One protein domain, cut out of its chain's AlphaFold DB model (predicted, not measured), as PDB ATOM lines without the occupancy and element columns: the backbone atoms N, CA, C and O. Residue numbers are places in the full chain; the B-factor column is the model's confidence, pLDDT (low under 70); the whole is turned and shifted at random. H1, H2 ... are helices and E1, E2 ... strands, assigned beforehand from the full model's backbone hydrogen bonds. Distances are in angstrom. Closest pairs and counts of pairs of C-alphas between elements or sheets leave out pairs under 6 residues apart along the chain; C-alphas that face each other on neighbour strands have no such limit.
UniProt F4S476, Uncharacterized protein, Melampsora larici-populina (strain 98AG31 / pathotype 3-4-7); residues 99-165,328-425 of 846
ATOM      1  N   GLN A  99      72.301 -60.211 309.139       89.81
ATOM      2  CA  GLN A  99      73.010 -59.137 308.439       89.81
ATOM      3  C   GLN A  99      74.514 -59.219 308.695       89.81
ATOM      4  O   GLN A  99      74.985 -59.041 309.816       89.81
ATOM      5  N   HIS A 100      75.277 -59.464 307.632       85.56
ATOM      6  CA  HIS A 100      76.731 -59.568 307.680       85.56
ATOM      7  C   HIS A 100      77.367 -58.908 306.445       85.56
ATOM      8  O   HIS A 100      76.852 -59.063 305.334       85.56
ATOM      9  N   PRO A 101      78.509 -58.210 306.586       88.81
ATOM     10  CA  PRO A 101      79.221 -57.669 305.436       88.81
ATOM     11  C   PRO A 101      79.783 -58.765 304.510       88.81
ATOM     12  O   PRO A 101      79.961 -59.914 304.935       88.81
ATOM     13  N   PRO A 102      80.104 -58.416 303.249       86.75
ATOM     14  CA  PRO A 102      80.832 -59.276 302.320       86.75
ATOM     15  C   PRO A 102      82.081 -59.920 302.940       86.75
ATOM     16  O   PRO A 102      83.000 -59.245 303.417       86.75
ATOM     17  N   SER A 103      82.116 -61.253 302.917       84.50
ATOM     18  CA  SER A 103      83.259 -62.042 303.375       84.50
ATOM     19  C   SER A 103      84.312 -62.164 302.278       84.50
ATOM     20  O   SER A 103      83.993 -62.498 301.141       84.50
ATOM     21  N   GLY A 104      85.576 -61.930 302.628       86.75
ATOM     22  CA  GLY A 104      86.699 -61.968 301.692       86.75
ATOM     23  C   GLY A 104      87.734 -60.889 302.002       86.75
ATOM     24  O   GLY A 104      87.559 -60.101 302.934       86.75
ATOM     25  N   LYS A 105      88.815 -60.865 301.218       87.88
ATOM     26  CA  LYS A 105      89.861 -59.837 301.305       87.88
ATOM     27  C   LYS A 105      89.399 -58.516 300.682       87.88
ATOM     28  O   LYS A 105      88.613 -58.517 299.730       87.88
ATOM     29  N   VAL A 106      89.924 -57.402 301.183       84.81
ATOM     30  CA  VAL A 106      89.844 -56.085 300.521       84.81
ATOM     31  C   VAL A 106      90.387 -56.207 299.081       84.81
ATOM     32  O   VAL A 106      91.390 -56.895 298.892       84.81
ATOM     33  N   PRO A 107      89.751 -55.602 298.053       80.31
ATOM     34  CA  PRO A 107      88.616 -54.669 298.103       80.31
ATOM     35  C   PRO A 107      87.219 -55.316 298.103       80.31
ATOM     36  O   PRO A 107      86.243 -54.613 298.345       80.31
ATOM     37  N   ASN A 108      87.101 -56.620 297.839       81.75
ATOM     38  CA  ASN A 108      85.804 -57.289 297.629       81.75
ATOM     39  C   ASN A 108      85.126 -57.758 298.934       81.75
ATOM     40  O   ASN A 108      83.951 -58.120 298.935       81.75
ATOM     41  N   GLY A 109      85.862 -57.745 300.044       87.44
ATOM     42  CA  GLY A 109      85.376 -57.978 301.399       87.44
ATOM     43  C   GLY A 109      86.141 -57.136 302.420       87.44
ATOM     44  O   GLY A 109      86.895 -56.233 302.062       87.44
ATOM     45  N   PHE A 110      85.936 -57.423 303.704       90.88
ATOM     46  CA  PHE A 110      86.385 -56.571 304.815       90.88
ATOM     47  C   PHE A 110      87.635 -57.086 305.557       90.88
ATOM     48  O   PHE A 110      87.984 -56.537 306.606       90.88
ATOM     49  N   TYR A 111      88.303 -58.124 305.040       92.31
ATOM     50  CA  TYR A 111      89.506 -58.693 305.654       92.31
ATOM     51  C   TYR A 111      90.801 -58.094 305.091       92.31
ATOM     52  O   TYR A 111      91.056 -58.158 303.888       92.31
ATOM     53  N   ILE A 112      91.649 -57.589 305.983       90.44
ATOM     54  CA  ILE A 112      93.048 -57.235 305.733       90.44
ATOM     55  C   ILE A 112      93.928 -58.183 306.558       90.44
ATOM     56  O   ILE A 112      93.830 -58.230 307.789       90.44
ATOM     57  N   ALA A 113      94.804 -58.931 305.884       89.81
ATOM     58  CA  ALA A 113      95.838 -59.739 306.524       89.81
ATOM     59  C   ALA A 113      97.090 -58.884 306.780       89.81
ATOM     60  O   ALA A 113      97.509 -58.126 305.911       89.81
ATOM     61  N   THR A 114      97.741 -59.032 307.940       87.50
ATOM     62  CA  THR A 114      98.959 -58.255 308.268       87.50
ATOM     63  C   THR A 114     100.179 -58.600 307.410       87.50
ATOM     64  O   THR A 114     101.194 -57.933 307.536       87.50
ATOM     65  N   SER A 115     100.096 -59.655 306.599       86.25
ATOM     66  CA  SER A 115     101.135 -60.157 305.689       86.25
ATOM     67  C   SER A 115     100.839 -59.866 304.212       86.25
ATOM     68  O   SER A 115     101.483 -60.445 303.345       86.25
ATOM     69  N   GLU A 116      99.803 -59.068 303.930       85.38
ATOM     70  CA  GLU A 116      99.386 -58.677 302.572       85.38
ATOM     71  C   GLU A 116      98.873 -57.221 302.530       85.38
ATOM     72  O   GLU A 116      98.159 -56.824 301.613       85.38
ATOM     73  N   VAL A 117      99.139 -56.436 303.576       86.94
ATOM     74  CA  VAL A 117      98.558 -55.102 303.763       86.94
ATOM     75  C   VAL A 117      99.350 -54.046 302.994       86.94
ATOM     76  O   VAL A 117     100.476 -53.715 303.354       86.94
ATOM     77  N   THR A 118      98.734 -53.482 301.955       83.12
ATOM     78  CA  THR A 118      99.311 -52.408 301.132       83.12
ATOM     79  C   THR A 118      98.692 -51.045 301.471       83.12
ATOM     80  O   THR A 118      97.547 -50.994 301.928       83.12
ATOM     81  N   PRO A 119      99.378 -49.917 301.196       75.50
ATOM     82  CA  PRO A 119      98.788 -48.581 301.325       75.50
ATOM     83  C   PRO A 119      97.472 -48.422 300.542       75.50
ATOM     84  O   PRO A 119      96.510 -47.861 301.060       75.50
ATOM     85  N   SER A 120      97.389 -49.006 299.341       78.44
ATOM     86  CA  SER A 120      96.215 -48.933 298.460       78.44
ATOM     87  C   SER A 120      94.957 -49.631 298.997       78.44
ATOM     88  O   SER A 120      93.841 -49.274 298.618       78.44
ATOM     89  N   MET A 121      95.077 -50.570 299.948       80.31
ATOM     90  CA  MET A 121      93.903 -51.119 300.654       80.31
ATOM     91  C   MET A 121      93.146 -50.058 301.460       80.31
ATOM     92  O   MET A 121      91.976 -50.259 301.793       80.31
ATOM     93  N   PHE A 122      93.804 -48.939 301.763       77.06
ATOM     94  CA  PHE A 122      93.236 -47.825 302.500       77.06
ATOM     95  C   PHE A 122      92.778 -46.675 301.592       77.06
ATOM     96  O   PHE A 122      92.312 -45.682 302.136       77.06
ATOM     97  N   ASP A 123      92.889 -46.751 300.261       72.38
ATOM     98  CA  ASP A 123      92.545 -45.635 299.361       72.38
ATOM     99  C   ASP A 123      91.092 -45.155 299.533       72.38
ATOM    100  O   ASP A 123      90.165 -45.950 299.700       72.38
ATOM    101  N   HIS A 124      90.856 -43.844 299.395       65.69
ATOM    102  CA  HIS A 124      89.526 -43.231 299.546       65.69
ATOM    103  C   HIS A 124      88.430 -43.895 298.681       65.69
ATOM    104  O   HIS A 124      87.295 -44.068 299.131       65.69
ATOM    105  N   GLN A 125      88.762 -44.341 297.461       70.38
ATOM    106  CA  GLN A 125      87.821 -45.072 296.600       70.38
ATOM    107  C   GLN A 125      87.477 -46.477 297.128       70.38
ATOM    108  O   GLN A 125      86.358 -46.949 296.923       70.38
ATOM    109  N   VAL A 126      88.419 -47.149 297.795       74.56
ATOM    110  CA  VAL A 126      88.217 -48.470 298.410       74.56
ATOM    111  C   VAL A 126      87.388 -48.322 299.687       74.56
ATOM    112  O   VAL A 126      86.394 -49.028 299.857       74.56
ATOM    113  N   LEU A 127      87.719 -47.340 300.530       73.88
ATOM    114  CA  LEU A 127      86.975 -47.041 301.755       73.88
ATOM    115  C   LEU A 127      85.525 -46.625 301.490       73.88
ATOM    116  O   LEU A 127      84.636 -47.040 302.229       73.88
ATOM    117  N   ASN A 128      85.241 -45.856 300.435       78.12
ATOM    118  CA  ASN A 128      83.854 -45.512 300.106       78.12
ATOM    119  C   ASN A 128      83.058 -46.722 299.603       78.12
ATOM    120  O   ASN A 128      81.944 -46.937 300.073       78.12
ATOM    121  N   LYS A 129      83.656 -47.595 298.782       82.88
ATOM    122  CA  LYS A 129      83.031 -48.879 298.413       82.88
ATOM    123  C   LYS A 129      82.743 -49.751 299.644       82.88
ATOM    124  O   LYS A 129      81.672 -50.344 299.721       82.88
ATOM    125  N   GLN A 130      83.636 -49.782 300.639       84.19
ATOM    126  CA  GLN A 130      83.387 -50.458 301.923       84.19
ATOM    127  C   GLN A 130      82.278 -49.780 302.744       84.19
ATOM    128  O   GLN A 130      81.427 -50.464 303.309       84.19
ATOM    129  N   ASN A 131      82.241 -48.448 302.796       84.50
ATOM    130  CA  ASN A 131      81.196 -47.698 303.493       84.50
ATOM    131  C   ASN A 131      79.798 -47.957 302.907       84.50
ATOM    132  O   ASN A 131      78.838 -48.157 303.651       84.50
ATOM    133  N   ASP A 132      79.679 -47.988 301.585       87.00
ATOM    134  CA  ASP A 132      78.395 -48.213 300.923       87.00
ATOM    135  C   ASP A 132      78.018 -49.712 300.962       87.00
ATOM    136  O   ASP A 132      76.840 -50.063 301.095       87.00
ATOM    137  N   ALA A 133      79.010 -50.613 300.982       90.06
ATOM    138  CA  ALA A 133      78.807 -52.042 301.222       90.06
ATOM    139  C   ALA A 133      78.341 -52.356 302.658       90.06
ATOM    140  O   ALA A 133      77.476 -53.216 302.818       90.06
ATOM    141  N   ILE A 134      78.848 -51.681 303.702       90.12
ATOM    142  CA  ILE A 134      78.376 -51.901 305.086       90.12
ATOM    143  C   ILE A 134      76.959 -51.339 305.298       90.12
ATOM    144  O   ILE A 134      76.157 -51.975 305.978       90.12
ATOM    145  N   GLU A 135      76.599 -50.217 304.655       91.06
ATOM    146  CA  GLU A 135      75.207 -49.728 304.631       91.06
ATOM    147  C   GLU A 135      74.270 -50.729 303.933       91.06
ATOM    148  O   GLU A 135      73.212 -51.066 304.467       91.06
ATOM    149  N   SER A 136      74.682 -51.252 302.773       92.06
ATOM    150  CA  SER A 136      73.872 -52.171 301.956       92.06
ATOM    151  C   SER A 136      73.722 -53.572 302.562       92.06
ATOM    152  O   SER A 136      72.719 -54.239 302.319       92.06
ATOM    153  N   SER A 137      74.702 -54.030 303.349       91.69
ATOM    154  CA  SER A 137      74.719 -55.371 303.964       91.69
ATOM    155  C   SER A 137      74.193 -55.419 305.402       91.69
ATOM    156  O   SER A 137      73.750 -56.477 305.848       91.69
ATOM    157  N   MET A 138      74.171 -54.285 306.115       93.12
ATOM    158  CA  MET A 138      73.566 -54.167 307.448       93.12
ATOM    159  C   MET A 138      72.415 -53.140 307.513       93.12
ATOM    160  O   MET A 138      72.385 -52.308 308.427       93.12
ATOM    161  N   PRO A 139      71.438 -53.165 306.579       94.56
ATOM    162  CA  PRO A 139      70.472 -52.082 306.418       94.56
ATOM    163  C   PRO A 139      69.483 -51.945 307.582       94.56
ATOM    164  O   PRO A 139      68.978 -50.847 307.797       94.56
ATOM    165  N   PHE A 140      69.195 -52.999 308.356       94.25
ATOM    166  CA  PHE A 140      68.323 -52.864 309.534       94.25
ATOM    167  C   PHE A 140      69.084 -52.208 310.686       94.25
ATOM    168  O   PHE A 140      68.603 -51.221 311.237       94.25
ATOM    169  N   LEU A 141      70.290 -52.694 311.004       93.69
ATOM    170  CA  LEU A 141      71.118 -52.108 312.062       93.69
ATOM    171  C   LEU A 141      71.468 -50.645 311.750       93.69
ATOM    172  O   LEU A 141      71.276 -49.769 312.593       93.69
ATOM    173  N   PHE A 142      71.902 -50.371 310.517       93.94
ATOM    174  CA  PHE A 142      72.241 -49.029 310.055       93.94
ATOM    175  C   PHE A 142      71.049 -48.065 310.156       93.94
ATOM    176  O   PHE A 142      71.161 -47.016 310.797       93.94
ATOM    177  N   ASN A 143      69.891 -48.420 309.583       94.69
ATOM    178  CA  ASN A 143      68.723 -47.537 309.606       94.69
ATOM    179  C   ASN A 143      68.110 -47.405 311.005       94.69
ATOM    180  O   ASN A 143      67.620 -46.325 311.326       94.69
ATOM    181  N   LEU A 144      68.172 -48.432 311.860       93.88
ATOM    182  CA  LEU A 144      67.742 -48.345 313.260       93.88
ATOM    183  C   LEU A 144      68.573 -47.307 314.029       93.88
ATOM    184  O   LEU A 144      68.010 -46.411 314.662       93.88
ATOM    185  N   ILE A 145      69.904 -47.389 313.926       92.81
ATOM    186  CA  ILE A 145      70.830 -46.452 314.575       92.81
ATOM    187  C   ILE A 145      70.641 -45.036 314.019       92.81
ATOM    188  O   ILE A 145      70.475 -44.087 314.788       92.81
ATOM    189  N   LYS A 146      70.610 -44.883 312.687       92.19
ATOM    190  CA  LYS A 146      70.429 -43.575 312.045       92.19
ATOM    191  C   LYS A 146      69.092 -42.939 312.440       92.19
ATOM    192  O   LYS A 146      69.076 -41.786 312.860       92.19
ATOM    193  N   SER A 147      67.995 -43.700 312.396       91.19
ATOM    194  CA  SER A 147      66.656 -43.213 312.757       91.19
ATOM    195  C   SER A 147      66.564 -42.804 314.227       91.19
ATOM    196  O   SER A 147      65.898 -41.821 314.542       91.19
ATOM    197  N   ALA A 148      67.254 -43.505 315.135       89.75
ATOM    198  CA  ALA A 148      67.310 -43.121 316.544       89.75
ATOM    199  C   ALA A 148      68.002 -41.759 316.746       89.75
ATOM    200  O   ALA A 148      67.522 -40.934 317.532       89.75
ATOM    201  N   PHE A 149      69.081 -41.483 316.005       86.94
ATOM    202  CA  PHE A 149      69.734 -40.171 316.013       86.94
ATOM    203  C   PHE A 149      68.886 -39.087 315.326       86.94
ATOM    204  O   PHE A 149      68.696 -38.017 315.905       86.94
ATOM    205  N   ASP A 150      68.322 -39.366 314.146       88.38
ATOM    206  CA  ASP A 150      67.451 -38.438 313.410       88.38
ATOM    207  C   ASP A 150      66.233 -38.023 314.260       88.38
ATOM    208  O   ASP A 150      65.950 -36.834 314.417       88.38
ATOM    209  N   TYR A 151      65.554 -38.985 314.893       87.31
ATOM    210  CA  TYR A 151      64.412 -38.740 315.780       87.31
ATOM    211  C   TYR A 151      64.802 -37.931 317.027       87.31
ATOM    212  O   TYR A 151      64.117 -36.973 317.394       87.31
ATOM    213  N   SER A 152      65.947 -38.252 317.641       84.94
ATOM    214  CA  SER A 152      66.489 -37.493 318.778       84.94
ATOM    215  C   SER A 152      66.826 -36.045 318.403       84.94
ATOM    216  O   SER A 152      66.636 -35.132 319.209       84.94
ATOM    217  N   HIS A 153      67.298 -35.812 317.176       83.31
ATOM    218  CA  HIS A 153      67.559 -34.474 316.652       83.31
ATOM    219  C   HIS A 153      66.257 -33.697 316.393       83.31
ATOM    220  O   HIS A 153      66.130 -32.553 316.829       83.31
ATOM    221  N   LEU A 154      65.251 -34.333 315.781       85.50
ATOM    222  CA  LEU A 154      63.931 -33.734 315.544       85.50
ATOM    223  C   LEU A 154      63.228 -33.309 316.846       85.50
ATOM    224  O   LEU A 154      62.623 -32.237 316.886       85.50
ATOM    225  N   ILE A 155      63.350 -34.093 317.926       84.25
ATOM    226  CA  ILE A 155      62.859 -33.695 319.258       84.25
ATOM    227  C   ILE A 155      63.577 -32.431 319.749       84.25
ATOM    228  O   ILE A 155      62.914 -31.466 320.121       84.25
ATOM    229  N   ARG A 156      64.916 -32.386 319.686       82.38
ATOM    230  CA  ARG A 156      65.700 -31.213 320.125       82.38
ATOM    231  C   ARG A 156      65.331 -29.941 319.357       82.38
ATOM    232  O   ARG A 156      65.191 -28.887 319.972       82.38
ATOM    233  N   LEU A 157      65.120 -30.034 318.042       83.94
ATOM    234  CA  LEU A 157      64.646 -28.910 317.225       83.94
ATOM    235  C   LEU A 157      63.251 -28.431 317.662       83.94
ATOM    236  O   LEU A 157      63.020 -27.226 317.784       83.94
ATOM    237  N   ARG A 158      62.330 -29.363 317.945       85.56
ATOM    238  CA  ARG A 158      60.976 -29.048 318.428       85.56
ATOM    239  C   ARG A 158      61.002 -28.364 319.797       85.56
ATOM    240  O   ARG A 158      60.329 -27.352 319.979       85.56
ATOM    241  N   ASP A 159      61.794 -28.883 320.730       84.50
ATOM    242  CA  ASP A 159      61.926 -28.332 322.082       84.50
ATOM    243  C   ASP A 159      62.586 -26.949 322.073       84.50
ATOM    244  O   ASP A 159      62.143 -26.057 322.799       84.50
ATOM    245  N   ASN A 160      63.592 -26.732 321.219       83.44
ATOM    246  CA  ASN A 160      64.192 -25.412 321.018       83.44
ATOM    247  C   ASN A 160      63.167 -24.415 320.462       83.44
ATOM    248  O   ASN A 160      62.972 -23.363 321.066       83.44
ATOM    249  N   LYS A 161      62.404 -24.779 319.420       86.56
ATOM    250  CA  LYS A 161      61.329 -23.915 318.903       86.56
ATOM    251  C   LYS A 161      60.308 -23.544 319.989       86.56
ATOM    252  O   LYS A 161      59.944 -22.380 320.115       86.56
ATOM    253  N   ILE A 162      59.901 -24.499 320.831       87.31
ATOM    254  CA  ILE A 162      58.993 -24.246 321.965       87.31
ATOM    255  C   ILE A 162      59.633 -23.317 323.017       87.31
ATOM    256  O   ILE A 162      58.933 -22.503 323.625       87.31
ATOM    257  N   ARG A 163      60.950 -23.404 323.252       83.06
ATOM    258  CA  ARG A 163      61.685 -22.493 324.150       83.06
ATOM    259  C   ARG A 163      61.751 -21.073 323.591       83.06
ATOM    260  O   ARG A 163      61.541 -20.129 324.350       83.06
ATOM    261  N   ASP A 164      61.978 -20.916 322.292       84.44
ATOM    262  CA  ASP A 164      62.082 -19.601 321.656       84.44
ATOM    263  C   ASP A 164      60.708 -18.933 321.485       84.44
ATOM    264  O   ASP A 164      60.554 -17.761 321.829       84.44
ATOM    265  N   GLU A 165      59.654 -19.689 321.159       87.00
ATOM    266  CA  GLU A 165      58.266 -19.201 321.245       87.00
ATOM    267  C   GLU A 165      57.901 -18.720 322.663       87.00
ATOM    268  O   GLU A 165      57.160 -17.748 322.822       87.00
ATOM    269  N   GLU A 328      89.516 -25.067 314.071       38.25
ATOM    270  CA  GLU A 328      90.789 -25.676 314.467       38.25
ATOM    271  C   GLU A 328      91.837 -25.344 313.400       38.25
ATOM    272  O   GLU A 328      91.842 -25.929 312.316       38.25
ATOM    273  N   ASN A 329      92.704 -24.376 313.695       33.91
ATOM    274  CA  ASN A 329      93.816 -23.987 312.834       33.91
ATOM    275  C   ASN A 329      95.036 -24.876 313.117       33.91
ATOM    276  O   ASN A 329      95.582 -24.826 314.216       33.91
ATOM    277  N   TRP A 330      95.478 -25.643 312.119       31.14
ATOM    278  CA  TRP A 330      96.726 -26.412 312.166       31.14
ATOM    279  C   TRP A 330      97.518 -26.137 310.887       31.14
ATOM    280  O   TRP A 330      97.048 -26.474 309.803       31.14
ATOM    281  N   GLU A 331      98.690 -25.511 311.024       35.16
ATOM    282  CA  GLU A 331      99.747 -25.446 309.994       35.16
ATOM    283  C   GLU A 331      99.263 -25.041 308.582       35.16
ATOM    284  O   GLU A 331      99.687 -25.579 307.567       35.16
ATOM    285  N   GLY A 332      98.350 -24.063 308.516       36.38
ATOM    286  CA  GLY A 332      97.804 -23.515 307.264       36.38
ATOM    287  C   GLY A 332      96.471 -24.122 306.806       36.38
ATOM    288  O   GLY A 332      95.804 -23.538 305.950       36.38
ATOM    289  N   TYR A 333      96.022 -25.223 307.409       38.72
ATOM    290  CA  TYR A 333      94.742 -25.864 307.104       38.72
ATOM    291  C   TYR A 333      93.614 -25.341 308.006       38.72
ATOM    292  O   TYR A 333      93.759 -25.256 309.228       38.72
ATOM    293  N   VAL A 334      92.458 -25.037 307.403       42.09
ATOM    294  CA  VAL A 334      91.220 -24.672 308.108       42.09
ATOM    295  C   VAL A 334      90.210 -25.800 307.947       42.09
ATOM    296  O   VAL A 334      89.747 -26.104 306.853       42.09
ATOM    297  N   TYR A 335      89.825 -26.421 309.051       52.44
ATOM    298  CA  TYR A 335      88.849 -27.504 309.030       52.44
ATOM    299  C   TYR A 335      87.445 -26.920 309.200       52.44
ATOM    300  O   TYR A 335      87.171 -26.254 310.200       52.44
ATOM    301  N   ARG A 336      86.552 -27.118 308.218       52.66
ATOM    302  CA  ARG A 336      85.240 -26.442 308.178       52.66
ATOM    303  C   ARG A 336      84.100 -27.406 307.885       52.66
ATOM    304  O   ARG A 336      84.191 -28.250 307.003       52.66
ATOM    305  N   LYS A 337      82.991 -27.255 308.602       58.28
ATOM    306  CA  LYS A 337      81.745 -27.993 308.334       58.28
ATOM    307  C   LYS A 337      81.035 -27.394 307.111       58.28
ATOM    308  O   LYS A 337      81.339 -26.264 306.724       58.28
ATOM    309  N   SER A 338      80.094 -28.122 306.504       63.03
ATOM    310  CA  SER A 338      79.222 -27.546 305.465       63.03
ATOM    311  C   SER A 338      78.497 -26.309 306.007       63.03
ATOM    312  O   SER A 338      78.224 -26.233 307.208       63.03
ATOM    313  N   LYS A 339      78.148 -25.344 305.146       64.00
ATOM    314  CA  LYS A 339      77.289 -24.225 305.571       64.00
ATOM    315  C   LYS A 339      75.861 -24.686 305.902       64.00
ATOM    316  O   LYS A 339      75.193 -24.010 306.680       64.00
ATOM    317  N   ASP A 340      75.410 -25.838 305.392       71.25
ATOM    318  CA  ASP A 340      74.155 -26.446 305.845       71.25
ATOM    319  C   ASP A 340      74.361 -27.289 307.117       71.25
ATOM    320  O   ASP A 340      75.008 -28.339 307.128       71.25
ATOM    321  N   HIS A 341      73.752 -26.848 308.216       71.38
ATOM    322  CA  HIS A 341      73.730 -27.594 309.472       71.38
ATOM    323  C   HIS A 341      73.000 -28.945 309.347       71.38
ATOM    324  O   HIS A 341      73.397 -29.911 309.998       71.38
ATOM    325  N   SER A 342      71.966 -29.036 308.504       75.06
ATOM    326  CA  SER A 342      71.178 -30.255 308.294       75.06
ATOM    327  C   SER A 342      72.015 -31.352 307.627       75.06
ATOM    328  O   SER A 342      72.089 -32.474 308.136       75.06
ATOM    329  N   GLU A 343      72.729 -31.010 306.551       74.38
ATOM    330  CA  GLU A 343      73.702 -31.883 305.890       74.38
ATOM    331  C   GLU A 343      74.771 -32.406 306.862       74.38
ATOM    332  O   GLU A 343      74.975 -33.618 306.956       74.38
ATOM    333  N   ASN A 344      75.397 -31.528 307.655       71.88
ATOM    334  CA  ASN A 344      76.406 -31.928 308.647       71.88
ATOM    335  C   ASN A 344      75.867 -32.941 309.671       71.88
ATOM    336  O   ASN A 344      76.543 -33.916 310.008       71.88
ATOM    337  N   VAL A 345      74.650 -32.717 310.177       77.06
ATOM    338  CA  VAL A 345      73.991 -33.618 311.133       77.06
ATOM    339  C   VAL A 345      73.690 -34.969 310.479       77.06
ATOM    340  O   VAL A 345      74.019 -36.009 311.050       77.06
ATOM    341  N   ASN A 346      73.152 -34.974 309.258       81.50
ATOM    342  CA  ASN A 346      72.869 -36.194 308.501       81.50
ATOM    343  C   ASN A 346      74.148 -37.006 308.212       81.50
ATOM    344  O   ASN A 346      74.179 -38.216 308.444       81.50
ATOM    345  N   THR A 347      75.224 -36.341 307.783       78.25
ATOM    346  CA  THR A 347      76.542 -36.951 307.535       78.25
ATOM    347  C   THR A 347      77.152 -37.517 308.818       78.25
ATOM    348  O   THR A 347      77.631 -38.653 308.817       78.25
ATOM    349  N   ARG A 348      77.044 -36.807 309.951       78.44
ATOM    350  CA  ARG A 348      77.433 -37.337 311.268       78.44
ATOM    351  C   ARG A 348      76.630 -38.588 311.634       78.44
ATOM    352  O   ARG A 348      77.221 -39.572 312.070       78.44
ATOM    353  N   HIS A 349      75.308 -38.576 311.454       84.94
ATOM    354  CA  HIS A 349      74.452 -39.723 311.775       84.94
ATOM    355  C   HIS A 349      74.795 -40.947 310.912       84.94
ATOM    356  O   HIS A 349      74.917 -42.047 311.451       84.94
ATOM    357  N   LYS A 350      75.038 -40.757 309.605       85.06
ATOM    358  CA  LYS A 350      75.557 -41.815 308.722       85.06
ATOM    359  C   LYS A 350      76.912 -42.344 309.197       85.06
ATOM    360  O   LYS A 350      77.069 -43.551 309.337       85.06
ATOM    361  N   SER A 351      77.878 -41.468 309.482       81.25
ATOM    362  CA  SER A 351      79.243 -41.865 309.867       81.25
ATOM    363  C   SER A 351      79.287 -42.652 311.186       81.25
ATOM    364  O   SER A 351      79.930 -43.702 311.273       81.25
ATOM    365  N   VAL A 352      78.517 -42.221 312.194       83.12
ATOM    366  CA  VAL A 352      78.386 -42.953 313.465       83.12
ATOM    367  C   VAL A 352      77.700 -44.308 313.253       83.12
ATOM    368  O   VAL A 352      78.169 -45.308 313.791       83.12
ATOM    369  N   ALA A 353      76.652 -44.385 312.423       87.31
ATOM    370  CA  ALA A 353      76.002 -45.656 312.100       87.31
ATOM    371  C   ALA A 353      76.934 -46.617 311.328       87.31
ATOM    372  O   ALA A 353      77.046 -47.779 311.715       87.31
ATOM    373  N   ARG A 354      77.681 -46.134 310.319       89.88
ATOM    374  CA  ARG A 354      78.730 -46.897 309.604       89.88
ATOM    375  C   ARG A 354      79.779 -47.449 310.574       89.88
ATOM    376  O   ARG A 354      80.116 -48.632 310.509       89.88
ATOM    377  N   THR A 355      80.263 -46.620 311.502       88.19
ATOM    378  CA  THR A 355      81.247 -47.024 312.522       88.19
ATOM    379  C   THR A 355      80.687 -48.100 313.455       88.19
ATOM    380  O   THR A 355      81.346 -49.113 313.667       88.19
ATOM    381  N   ILE A 356      79.461 -47.940 313.970       89.81
ATOM    382  CA  ILE A 356      78.850 -48.934 314.870       89.81
ATOM    383  C   ILE A 356      78.589 -50.261 314.140       89.81
ATOM    384  O   ILE A 356      78.881 -51.313 314.706       89.81
ATOM    385  N   CYS A 357      78.134 -50.247 312.882       91.81
ATOM    386  CA  CYS A 357      78.007 -51.473 312.085       91.81
ATOM    387  C   CYS A 357      79.362 -52.188 311.915       91.81
ATOM    388  O   CYS A 357      79.437 -53.395 312.131       91.81
ATOM    389  N   ASN A 358      80.449 -51.460 311.624       91.12
ATOM    390  CA  ASN A 358      81.799 -52.040 311.554       91.12
ATOM    391  C   ASN A 358      82.300 -52.583 312.907       91.12
ATOM    392  O   ASN A 358      82.992 -53.599 312.932       91.12
ATOM    393  N   VAL A 359      81.965 -51.937 314.029       92.19
ATOM    394  CA  VAL A 359      82.297 -52.420 315.383       92.19
ATOM    395  C   VAL A 359      81.555 -53.721 315.695       92.19
ATOM    396  O   VAL A 359      82.185 -54.705 316.076       92.19
ATOM    397  N   VAL A 360      80.235 -53.754 315.486       91.62
ATOM    398  CA  VAL A 360      79.408 -54.952 315.709       91.62
ATOM    399  C   VAL A 360      79.880 -56.096 314.811       91.62
ATOM    400  O   VAL A 360      80.118 -57.198 315.302       91.62
ATOM    401  N   ALA A 361      80.110 -55.830 313.523       91.62
ATOM    402  CA  ALA A 361      80.593 -56.835 312.585       91.62
ATOM    403  C   ALA A 361      81.996 -57.363 312.943       91.62
ATOM    404  O   ALA A 361      82.212 -58.569 312.845       91.62
ATOM    405  N   ASN A 362      82.920 -56.521 313.430       93.31
ATOM    406  CA  ASN A 362      84.232 -56.968 313.919       93.31
ATOM    407  C   ASN A 362      84.130 -57.824 315.189       93.31
ATOM    408  O   ASN A 362      84.838 -58.822 315.315       93.31
ATOM    409  N   ILE A 363      83.260 -57.451 316.132       91.25
ATOM    410  CA  ILE A 363      83.057 -58.201 317.379       91.25
ATOM    411  C   ILE A 363      82.444 -59.577 317.082       91.25
ATOM    412  O   ILE A 363      82.923 -60.574 317.620       91.25
ATOM    413  N   CYS A 364      81.448 -59.649 316.194       89.25
ATOM    414  CA  CYS A 364      80.850 -60.911 315.749       89.25
ATOM    415  C   CYS A 364      81.790 -61.744 314.860       89.25
ATOM    416  O   CYS A 364      81.766 -62.971 314.924       89.25
ATOM    417  N   ASN A 365      82.623 -61.104 314.037       90.31
ATOM    418  CA  ASN A 365      83.588 -61.762 313.162       90.31
ATOM    419  C   ASN A 365      84.862 -60.916 313.018       90.31
ATOM    420  O   ASN A 365      84.924 -59.974 312.228       90.31
ATOM    421  N   ARG A 366      85.938 -61.320 313.703       88.44
ATOM    422  CA  ARG A 366      87.232 -60.611 313.693       88.44
ATOM    423  C   ARG A 366      87.938 -60.589 312.323       88.44
ATOM    424  O   ARG A 366      88.963 -59.924 312.203       88.44
ATOM    425  N   ARG A 367      87.406 -61.265 311.288       87.69
ATOM    426  CA  ARG A 367      87.835 -61.101 309.882       87.69
ATOM    427  C   ARG A 367      87.229 -59.867 309.197       87.69
ATOM    428  O   ARG A 367      87.678 -59.514 308.117       87.69
ATOM    429  N   VAL A 368      86.250 -59.194 309.799       89.81
ATOM    430  CA  VAL A 368      85.784 -57.865 309.374       89.81
ATOM    431  C   VAL A 368      86.659 -56.840 310.089       89.81
ATOM    432  O   VAL A 368      86.312 -56.395 311.178       89.81
ATOM    433  N   ASN A 369      87.853 -56.553 309.565       91.75
ATOM    434  CA  ASN A 369      88.881 -55.789 310.286       91.75
ATOM    435  C   ASN A 369      89.460 -54.584 309.530       91.75
ATOM    436  O   ASN A 369      90.327 -53.924 310.095       91.75
ATOM    437  N   ALA A 370      89.011 -54.272 308.309       89.69
ATOM    438  CA  ALA A 370      89.557 -53.167 307.508       89.69
ATOM    439  C   ALA A 370      89.625 -51.826 308.276       89.69
ATOM    440  O   ALA A 370      90.711 -51.267 308.439       89.69
ATOM    441  N   LEU A 371      88.497 -51.374 308.846       88.25
ATOM    442  CA  LEU A 371      88.428 -50.161 309.675       88.25
ATOM    443  C   LEU A 371      89.328 -50.255 310.920       88.25
ATOM    444  O   LEU A 371      89.973 -49.287 311.311       88.25
ATOM    445  N   GLN A 372      89.378 -51.424 311.556       91.88
ATOM    446  CA  GLN A 372      90.144 -51.644 312.780       91.88
ATOM    447  C   GLN A 372      91.659 -51.654 312.529       91.88
ATOM    448  O   GLN A 372      92.413 -51.200 313.390       91.88
ATOM    449  N   VAL A 373      92.114 -52.155 311.374       91.06
ATOM    450  CA  VAL A 373      93.524 -52.112 310.956       91.06
ATOM    451  C   VAL A 373      93.928 -50.675 310.638       91.06
ATOM    452  O   VAL A 373      94.942 -50.221 311.162       91.06
ATOM    453  N   GLU A 374      93.113 -49.940 309.875       86.62
ATOM    454  CA  GLU A 374      93.330 -48.515 309.593       86.62
ATOM    455  C   GLU A 374      93.431 -47.696 310.890       86.62
ATOM    456  O   GLU A 374      94.419 -46.994 311.120       86.62
ATOM    457  N   ASN A 375      92.450 -47.839 311.786       86.88
ATOM    458  CA  ASN A 375      92.436 -47.154 313.077       86.88
ATOM    459  C   ASN A 375      93.637 -47.553 313.951       86.88
ATOM    460  O   ASN A 375      94.231 -46.686 314.581       86.88
ATOM    461  N   GLY A 376      94.032 -48.832 313.982       87.69
ATOM    462  CA  GLY A 376      95.182 -49.291 314.771       87.69
ATOM    463  C   GLY A 376      96.532 -48.792 314.242       87.69
ATOM    464  O   GLY A 376      97.397 -48.434 315.037       87.69
ATOM    465  N   LEU A 377      96.704 -48.712 312.917       85.12
ATOM    466  CA  LEU A 377      97.864 -48.063 312.292       85.12
ATOM    467  C   LEU A 377      97.883 -46.562 312.607       85.12
ATOM    468  O   LEU A 377      98.907 -46.041 313.041       85.12
ATOM    469  N   THR A 378      96.737 -45.890 312.472       78.31
ATOM    470  CA  THR A 378      96.585 -44.456 312.765       78.31
ATOM    471  C   THR A 378      96.895 -44.139 314.230       78.31
ATOM    472  O   THR A 378      97.635 -43.203 314.516       78.31
ATOM    473  N   MET A 379      96.379 -44.932 315.172       78.19
ATOM    474  CA  MET A 379      96.614 -44.753 316.611       78.19
ATOM    475  C   MET A 379      98.079 -45.000 316.983       78.19
ATOM    476  O   MET A 379      98.645 -44.228 317.754       78.19
ATOM    477  N   LEU A 380      98.713 -46.027 316.407       78.94
ATOM    478  CA  LEU A 380     100.146 -46.271 316.583       78.94
ATOM    479  C   LEU A 380     100.987 -45.091 316.063       78.94
ATOM    480  O   LEU A 380     101.915 -44.670 316.747       78.94
ATOM    481  N   ALA A 381     100.634 -44.551 314.894       71.88
ATOM    482  CA  ALA A 381     101.309 -43.415 314.273       71.88
ATOM    483  C   ALA A 381     101.113 -42.096 315.048       71.88
ATOM    484  O   ALA A 381     102.057 -41.333 315.204       71.88
ATOM    485  N   CYS A 382      99.921 -41.857 315.603       70.38
ATOM    486  CA  CYS A 382      99.607 -40.678 316.421       70.38
ATOM    487  C   CYS A 382     100.081 -40.801 317.888       70.38
ATOM    488  O   CYS A 382      99.520 -40.152 318.769       70.38
ATOM    489  N   GLY A 383     101.046 -41.680 318.187       68.81
ATOM    490  CA  GLY A 383     101.627 -41.829 319.529       68.81
ATOM    491  C   GLY A 383     100.678 -42.366 320.612       68.81
ATOM    492  O   GLY A 383     101.015 -42.319 321.796       68.81
ATOM    493  N   VAL A 384      99.500 -42.896 320.258       74.69
ATOM    494  CA  VAL A 384      98.487 -43.327 321.236       74.69
ATOM    495  C   VAL A 384      99.055 -44.428 322.136       74.69
ATOM    496  O   VAL A 384      99.620 -45.422 321.664       74.69
ATOM    497  N   SER A 385      98.895 -44.266 323.452       79.94
ATOM    498  CA  SER A 385      99.447 -45.194 324.444       79.94
ATOM    499  C   SER A 385      98.848 -46.599 324.323       79.94
ATOM    500  O   SER A 385      97.690 -46.781 323.930       79.94
ATOM    501  N   GLU A 386      99.620 -47.628 324.691       84.06
ATOM    502  CA  GLU A 386      99.155 -49.017 324.579       84.06
ATOM    503  C   GLU A 386      97.896 -49.281 325.418       84.06
ATOM    504  O   GLU A 386      97.002 -49.985 324.954       84.06
ATOM    505  N   ARG A 387      97.755 -48.635 326.584       83.00
ATOM    506  CA  ARG A 387      96.544 -48.705 327.422       83.00
ATOM    507  C   ARG A 387      95.295 -48.206 326.686       83.00
ATOM    508  O   ARG A 387      94.249 -48.850 326.760       83.00
ATOM    509  N   VAL A 388      95.397 -47.090 325.959       84.31
ATOM    510  CA  VAL A 388      94.275 -46.537 325.182       84.31
ATOM    511  C   VAL A 388      93.987 -47.414 323.962       84.31
ATOM    512  O   VAL A 388      92.835 -47.789 323.743       84.31
ATOM    513  N   ASN A 389      95.011 -47.846 323.218       86.44
ATOM    514  CA  ASN A 389      94.814 -48.754 322.082       86.44
ATOM    515  C   ASN A 389      94.229 -50.115 322.516       86.44
ATOM    516  O   ASN A 389      93.439 -50.705 321.782       86.44
ATOM    517  N   ALA A 390      94.591 -50.638 323.691       88.69
ATOM    518  CA  ALA A 390      94.032 -51.878 324.229       88.69
ATOM    519  C   ALA A 390      92.529 -51.741 324.519       88.69
ATOM    520  O   ALA A 390      91.749 -52.604 324.117       88.69
ATOM    521  N   TYR A 391      92.103 -50.625 325.123       89.94
ATOM    522  CA  TYR A 391      90.681 -50.325 325.320       89.94
ATOM    523  C   TYR A 391      89.927 -50.183 323.987       89.94
ATOM    524  O   TYR A 391      88.871 -50.790 323.803       89.94
ATOM    525  N   LEU A 392      90.494 -49.456 323.019       89.25
ATOM    526  CA  LEU A 392      89.893 -49.269 321.692       89.25
ATOM    527  C   LEU A 392      89.831 -50.578 320.879       89.25
ATOM    528  O   LEU A 392      88.910 -50.763 320.082       89.25
ATOM    529  N   ASN A 393      90.743 -51.526 321.115       92.88
ATOM    530  CA  ASN A 393      90.663 -52.878 320.560       92.88
ATOM    531  C   ASN A 393      89.611 -53.756 321.260       92.88
ATOM    532  O   ASN A 393      88.877 -54.482 320.581       92.88
ATOM    533  N   TYR A 394      89.490 -53.656 322.588       90.69
ATOM    534  CA  TYR A 394      88.461 -54.350 323.365       90.69
ATOM    535  C   TYR A 394      87.050 -53.998 322.865       90.69
ATOM    536  O   TYR A 394      86.281 -54.902 322.538       90.69
ATOM    537  N   ILE A 395      86.755 -52.704 322.670       90.81
ATOM    538  CA  ILE A 395      85.468 -52.234 322.115       90.81
ATOM    539  C   ILE A 395      85.366 -52.318 320.578       90.81
ATOM    540  O   ILE A 395      84.430 -51.777 320.000       90.81
ATOM    541  N   GLY A 396      86.304 -52.986 319.896       89.62
ATOM    542  CA  GLY A 396      86.210 -53.283 318.461       89.62
ATOM    543  C   GLY A 396      86.422 -52.103 317.503       89.62
ATOM    544  O   GLY A 396      86.093 -52.231 316.325       89.62
ATOM    545  N   LEU A 397      86.973 -50.971 317.962       88.25
ATOM    546  CA  LEU A 397      87.303 -49.814 317.115       88.25
ATOM    547  C   LEU A 397      88.680 -49.915 316.441       88.25
ATOM    548  O   LEU A 397      88.860 -49.352 315.365       88.25
ATOM    549  N   ALA A 398      89.635 -50.630 317.038       91.31
ATOM    550  CA  ALA A 398      91.002 -50.782 316.527       91.31
ATOM    551  C   ALA A 398      91.489 -52.239 316.597       91.31
ATOM    552  O   ALA A 398      90.893 -53.074 317.281       91.31
ATOM    553  N   VAL A 399      92.594 -52.566 315.924       93.44
ATOM    554  CA  VAL A 399      93.382 -53.777 316.219       93.44
ATOM    555  C   VAL A 399      94.304 -53.550 317.422       93.44
ATOM    556  O   VAL A 399      94.586 -52.415 317.800       93.44
ATOM    557  N   ASN A 400      94.794 -54.627 318.043       92.50
ATOM    558  CA  ASN A 400      95.794 -54.516 319.109       92.50
ATOM    559  C   ASN A 400      97.137 -53.978 318.565       92.50
ATOM    560  O   ASN A 400      97.453 -54.134 317.380       92.50
ATOM    561  N   ARG A 401      97.959 -53.394 319.449       89.94
ATOM    562  CA  ARG A 401      99.234 -52.748 319.093       89.94
ATOM    563  C   ARG A 401     100.200 -53.692 318.361       89.94
ATOM    564  O   ARG A 401     100.848 -53.278 317.407       89.94
ATOM    565  N   LYS A 402     100.248 -54.978 318.734       92.25
ATOM    566  CA  LYS A 402     101.115 -55.990 318.095       92.25
ATOM    567  C   LYS A 402     100.677 -56.298 316.655       92.25
ATOM    568  O   LYS A 402     101.528 -56.482 315.790       92.25
ATOM    569  N   THR A 403      99.374 -56.306 316.372       92.00
ATOM    570  CA  THR A 403      98.823 -56.426 315.010       92.00
ATOM    571  C   THR A 403      99.132 -55.183 314.169       92.00
ATOM    572  O   THR A 403      99.555 -55.340 313.025       92.00
ATOM    573  N   ALA A 404      99.010 -53.974 314.730       89.62
ATOM    574  CA  ALA A 404      99.388 -52.734 314.040       89.62
ATOM    575  C   ALA A 404     100.895 -52.680 313.716       89.62
ATOM    576  O   ALA A 404     101.264 -52.393 312.582       89.62
ATOM    577  N   ILE A 405     101.767 -53.054 314.662       89.00
ATOM    578  CA  ILE A 405     103.225 -53.132 314.446       89.00
ATOM    579  C   ILE A 405     103.583 -54.168 313.365       89.00
ATOM    580  O   ILE A 405     104.460 -53.911 312.545       89.00
ATOM    581  N   ARG A 406     102.904 -55.326 313.322       90.62
ATOM    582  CA  ARG A 406     103.100 -56.330 312.257       90.62
ATOM    583  C   ARG A 406     102.693 -55.798 310.881       90.62
ATOM    584  O   ARG A 406     103.449 -55.973 309.935       90.62
ATOM    585  N   ALA A 407     101.547 -55.122 310.789       88.06
ATOM    586  CA  ALA A 407     101.096 -54.478 309.556       88.06
ATOM    587  C   ALA A 407     102.080 -53.393 309.082       88.06
ATOM    588  O   ALA A 407     102.484 -53.398 307.924       88.06
ATOM    589  N   LEU A 408     102.524 -52.511 309.985       86.75
ATOM    590  CA  LEU A 408     103.491 -51.454 309.674       86.75
ATOM    591  C   LEU A 408     104.844 -52.021 309.219       86.75
ATOM    592  O   LEU A 408     105.437 -51.509 308.273       86.75
ATOM    593  N   ARG A 409     105.316 -53.102 309.856       86.62
ATOM    594  CA  ARG A 409     106.539 -53.798 309.440       86.62
ATOM    595  C   ARG A 409     106.416 -54.355 308.024       86.62
ATOM    596  O   ARG A 409     107.306 -54.108 307.223       86.62
ATOM    597  N   HIS A 410     105.316 -55.039 307.712       87.44
ATOM    598  CA  HIS A 410     105.084 -55.577 306.374       87.44
ATOM    599  C   HIS A 410     105.006 -54.468 305.309       87.44
ATOM    600  O   HIS A 410     105.641 -54.586 304.269       87.44
ATOM    601  N   ILE A 411     104.335 -53.342 305.595       85.88
ATOM    602  CA  ILE A 411     104.341 -52.163 304.707       85.88
ATOM    603  C   ILE A 411     105.779 -51.670 304.458       85.88
ATOM    604  O   ILE A 411     106.123 -51.350 303.323       85.88
ATOM    605  N   GLY A 412     106.634 -51.649 305.487       85.31
ATOM    606  CA  GLY A 412     108.056 -51.307 305.351       85.31
ATOM    607  C   GLY A 412     108.887 -52.346 304.581       85.31
ATOM    608  O   GLY A 412     109.809 -51.976 303.859       85.31
ATOM    609  N   GLU A 413     108.556 -53.634 304.694       86.06
ATOM    610  CA  GLU A 413     109.182 -54.724 303.936       86.06
ATOM    611  C   GLU A 413     108.817 -54.649 302.443       86.06
ATOM    612  O   GLU A 413     109.711 -54.729 301.601       86.06
ATOM    613  N   GLU A 414     107.544 -54.420 302.097       86.44
ATOM    614  CA  GLU A 414     107.126 -54.196 300.704       86.44
ATOM    615  C   GLU A 414     107.690 -52.881 300.142       86.44
ATOM    616  O   GLU A 414     108.184 -52.860 299.017       86.44
ATOM    617  N   LEU A 415     107.716 -51.795 300.928       86.25
ATOM    618  CA  LEU A 415     108.346 -50.536 300.513       86.25
ATOM    619  C   LEU A 415     109.846 -50.719 300.233       86.25
ATOM    620  O   LEU A 415     110.337 -50.216 299.225       86.25
ATOM    621  N   ARG A 416     110.566 -51.506 301.051       86.25
ATOM    622  CA  ARG A 416     111.967 -51.864 300.780       86.25
ATOM    623  C   ARG A 416     112.116 -52.649 299.473       86.25
ATOM    624  O   ARG A 416     113.035 -52.355 298.716       86.25
ATOM    625  N   LYS A 417     111.241 -53.618 299.178       89.38
ATOM    626  CA  LYS A 417     111.272 -54.338 297.887       89.38
ATOM    627  C   LYS A 417     111.040 -53.394 296.709       89.38
ATOM    628  O   LYS A 417     111.768 -53.474 295.725       89.38
ATOM    629  N   ASN A 418     110.070 -52.486 296.830       88.12
ATOM    630  CA  ASN A 418     109.752 -51.507 295.794       88.12
ATOM    631  C   ASN A 418     110.928 -50.551 295.546       88.12
ATOM    632  O   ASN A 418     111.285 -50.338 294.394       88.12
ATOM    633  N   ILE A 419     111.589 -50.065 296.603       88.94
ATOM    634  CA  ILE A 419     112.817 -49.260 296.502       88.94
ATOM    635  C   ILE A 419     113.930 -50.034 295.780       88.94
ATOM    636  O   ILE A 419     114.544 -49.496 294.864       88.94
ATOM    637  N   ILE A 420     114.166 -51.301 296.139       89.69
ATOM    638  CA  ILE A 420     115.202 -52.134 295.500       89.69
ATOM    639  C   ILE A 420     114.886 -52.380 294.016       89.69
ATOM    640  O   ILE A 420     115.792 -52.342 293.188       89.69
ATOM    641  N   ALA A 421     113.618 -52.586 293.651       89.19
ATOM    642  CA  ALA A 421     113.206 -52.703 292.251       89.19
ATOM    643  C   ALA A 421     113.407 -51.380 291.486       89.19
ATOM    644  O   ALA A 421     114.071 -51.358 290.452       89.19
ATOM    645  N   PHE A 422     112.921 -50.269 292.042       88.06
ATOM    646  CA  PHE A 422     112.947 -48.932 291.438       88.06
ATOM    647  C   PHE A 422     114.362 -48.344 291.292       88.06
ATOM    648  O   PHE A 422     114.624 -47.593 290.354       88.06
ATOM    649  N   MET A 423     115.283 -48.695 292.192       85.94
ATOM    650  CA  MET A 423     116.716 -48.393 292.062       85.94
ATOM    651  C   MET A 423     117.463 -49.437 291.215       85.94
ATOM    652  O   MET A 423     118.538 -49.157 290.691       85.94
ATOM    653  N   GLY A 424     116.919 -50.651 291.094       83.12
ATOM    654  CA  GLY A 424     117.488 -51.750 290.317       83.12
ATOM    655  C   GLY A 424     117.268 -51.628 288.807       83.12
ATOM    656  O   GLY A 424     118.135 -52.078 288.050       83.12
ATOM    657  N   GLU A 425     116.150 -51.024 288.391       83.06
ATOM    658  CA  GLU A 425     115.790 -50.730 286.997       83.06
ATOM    659  C   GLU A 425     116.928 -50.027 286.238       83.06
ATOM    660  O   GLU A 425     117.516 -49.059 286.713       83.06
TER     661      GLU A 425
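This is residues 99 to 165 and 328 to 425 of the 846 residues of an uncharacterized protein of Melampsora larici-populina (strain 98AG31 / pathotype 3-4-7) (UniProt F4S476). Two groups of three helices, H2 with H3 and H4, and H5 with H6 and H7, make a body of 48 by 34 by 30 A, and the free ends of two long helices stick out from it and make the whole loose and elongated: residues 154 to 165 of H3 and residues 416 to 425, of which 416 to 424 belong to H7. A thin arm with the short strand E1 also sticks out, at residues 329 to 335 and 339 to 344. The printed part has 165 residues, mostly helix by its named elements, in the order H1, H2, H3, E1, H4, H5, H6, H7. The radius of gyration of the C-alphas is 19.4 A, and they span 73 by 43 by 34 A.

Residues 99 to 118 have no named element. H1, residues 119 to 122, begins with C-alpha 119 at (98.788, -48.581, 301.325). H2 is residues 124 to 137, 19.7 A long. H3, residues 139 to 165, is the longest helix at 38.1 A; C-alpha 165 stands at (58.266, -19.201, 321.245). After the cut come E1, residues 333 to 336, and H4, residues 341 to 364, 34.6 A long. H5 is residues 370 to 381, 16.7 A long, and H6 is residues 386 to 394. H7, residues 401 to 424, is 34.1 A long and ends with C-alpha 424 at (117.488, -51.750, 290.317).

H1 and H2 meet only through their link. H1 is close to H5 but not clearly touching, the closest C-alphas, of Phe 122 and Glu 374, being 7.1 A apart. H2 touches H4, with residues 131 to 135 alone, about perpendicular at 75 degrees; the closest C-alphas, of Asn 131 and Arg 354, are 6.6 A apart. H3 touches H4, with residues 141 to 150 alone, opposite ways at a shallow tilt of 34.5 degrees, only just short of steep; the closest C-alphas, of Phe 142 and Ala 353, are 5.5 A apart. E1 pairs with no named strand, but residues 329 to 330 pair antiparallel with residues 333 to 334 of E1. H5 and H6 form a helical hairpin and only just touch, with 3 pairs of C-alphas within 8 A; the closest, of Met 379 and Asn 389, are 7.0 A apart. H7 touches H5, with residues 401 to 408 alone, about perpendicular at 85 degrees; the closest C-alphas, of Leu 377 and Ala 404, are 5.2 A apart. H3 and H7 are apart. Every O i to N i+4 pair is within hydrogen-bond range in H2, H3, H4, H5, H6 and H7; H1 is too short for such a pair.

The C-alphas farthest apart, of Glu 165 and Gly 424, are 74.3 A apart. Residues 166 to 327 are not printed, and C-alphas 165 and 328 are 33.8 A apart across the cut. Of the links that are printed whole, none is long. The mean pLDDT of the printed part is 82.9; residues 124, 328 to 339 and 383 are under 70.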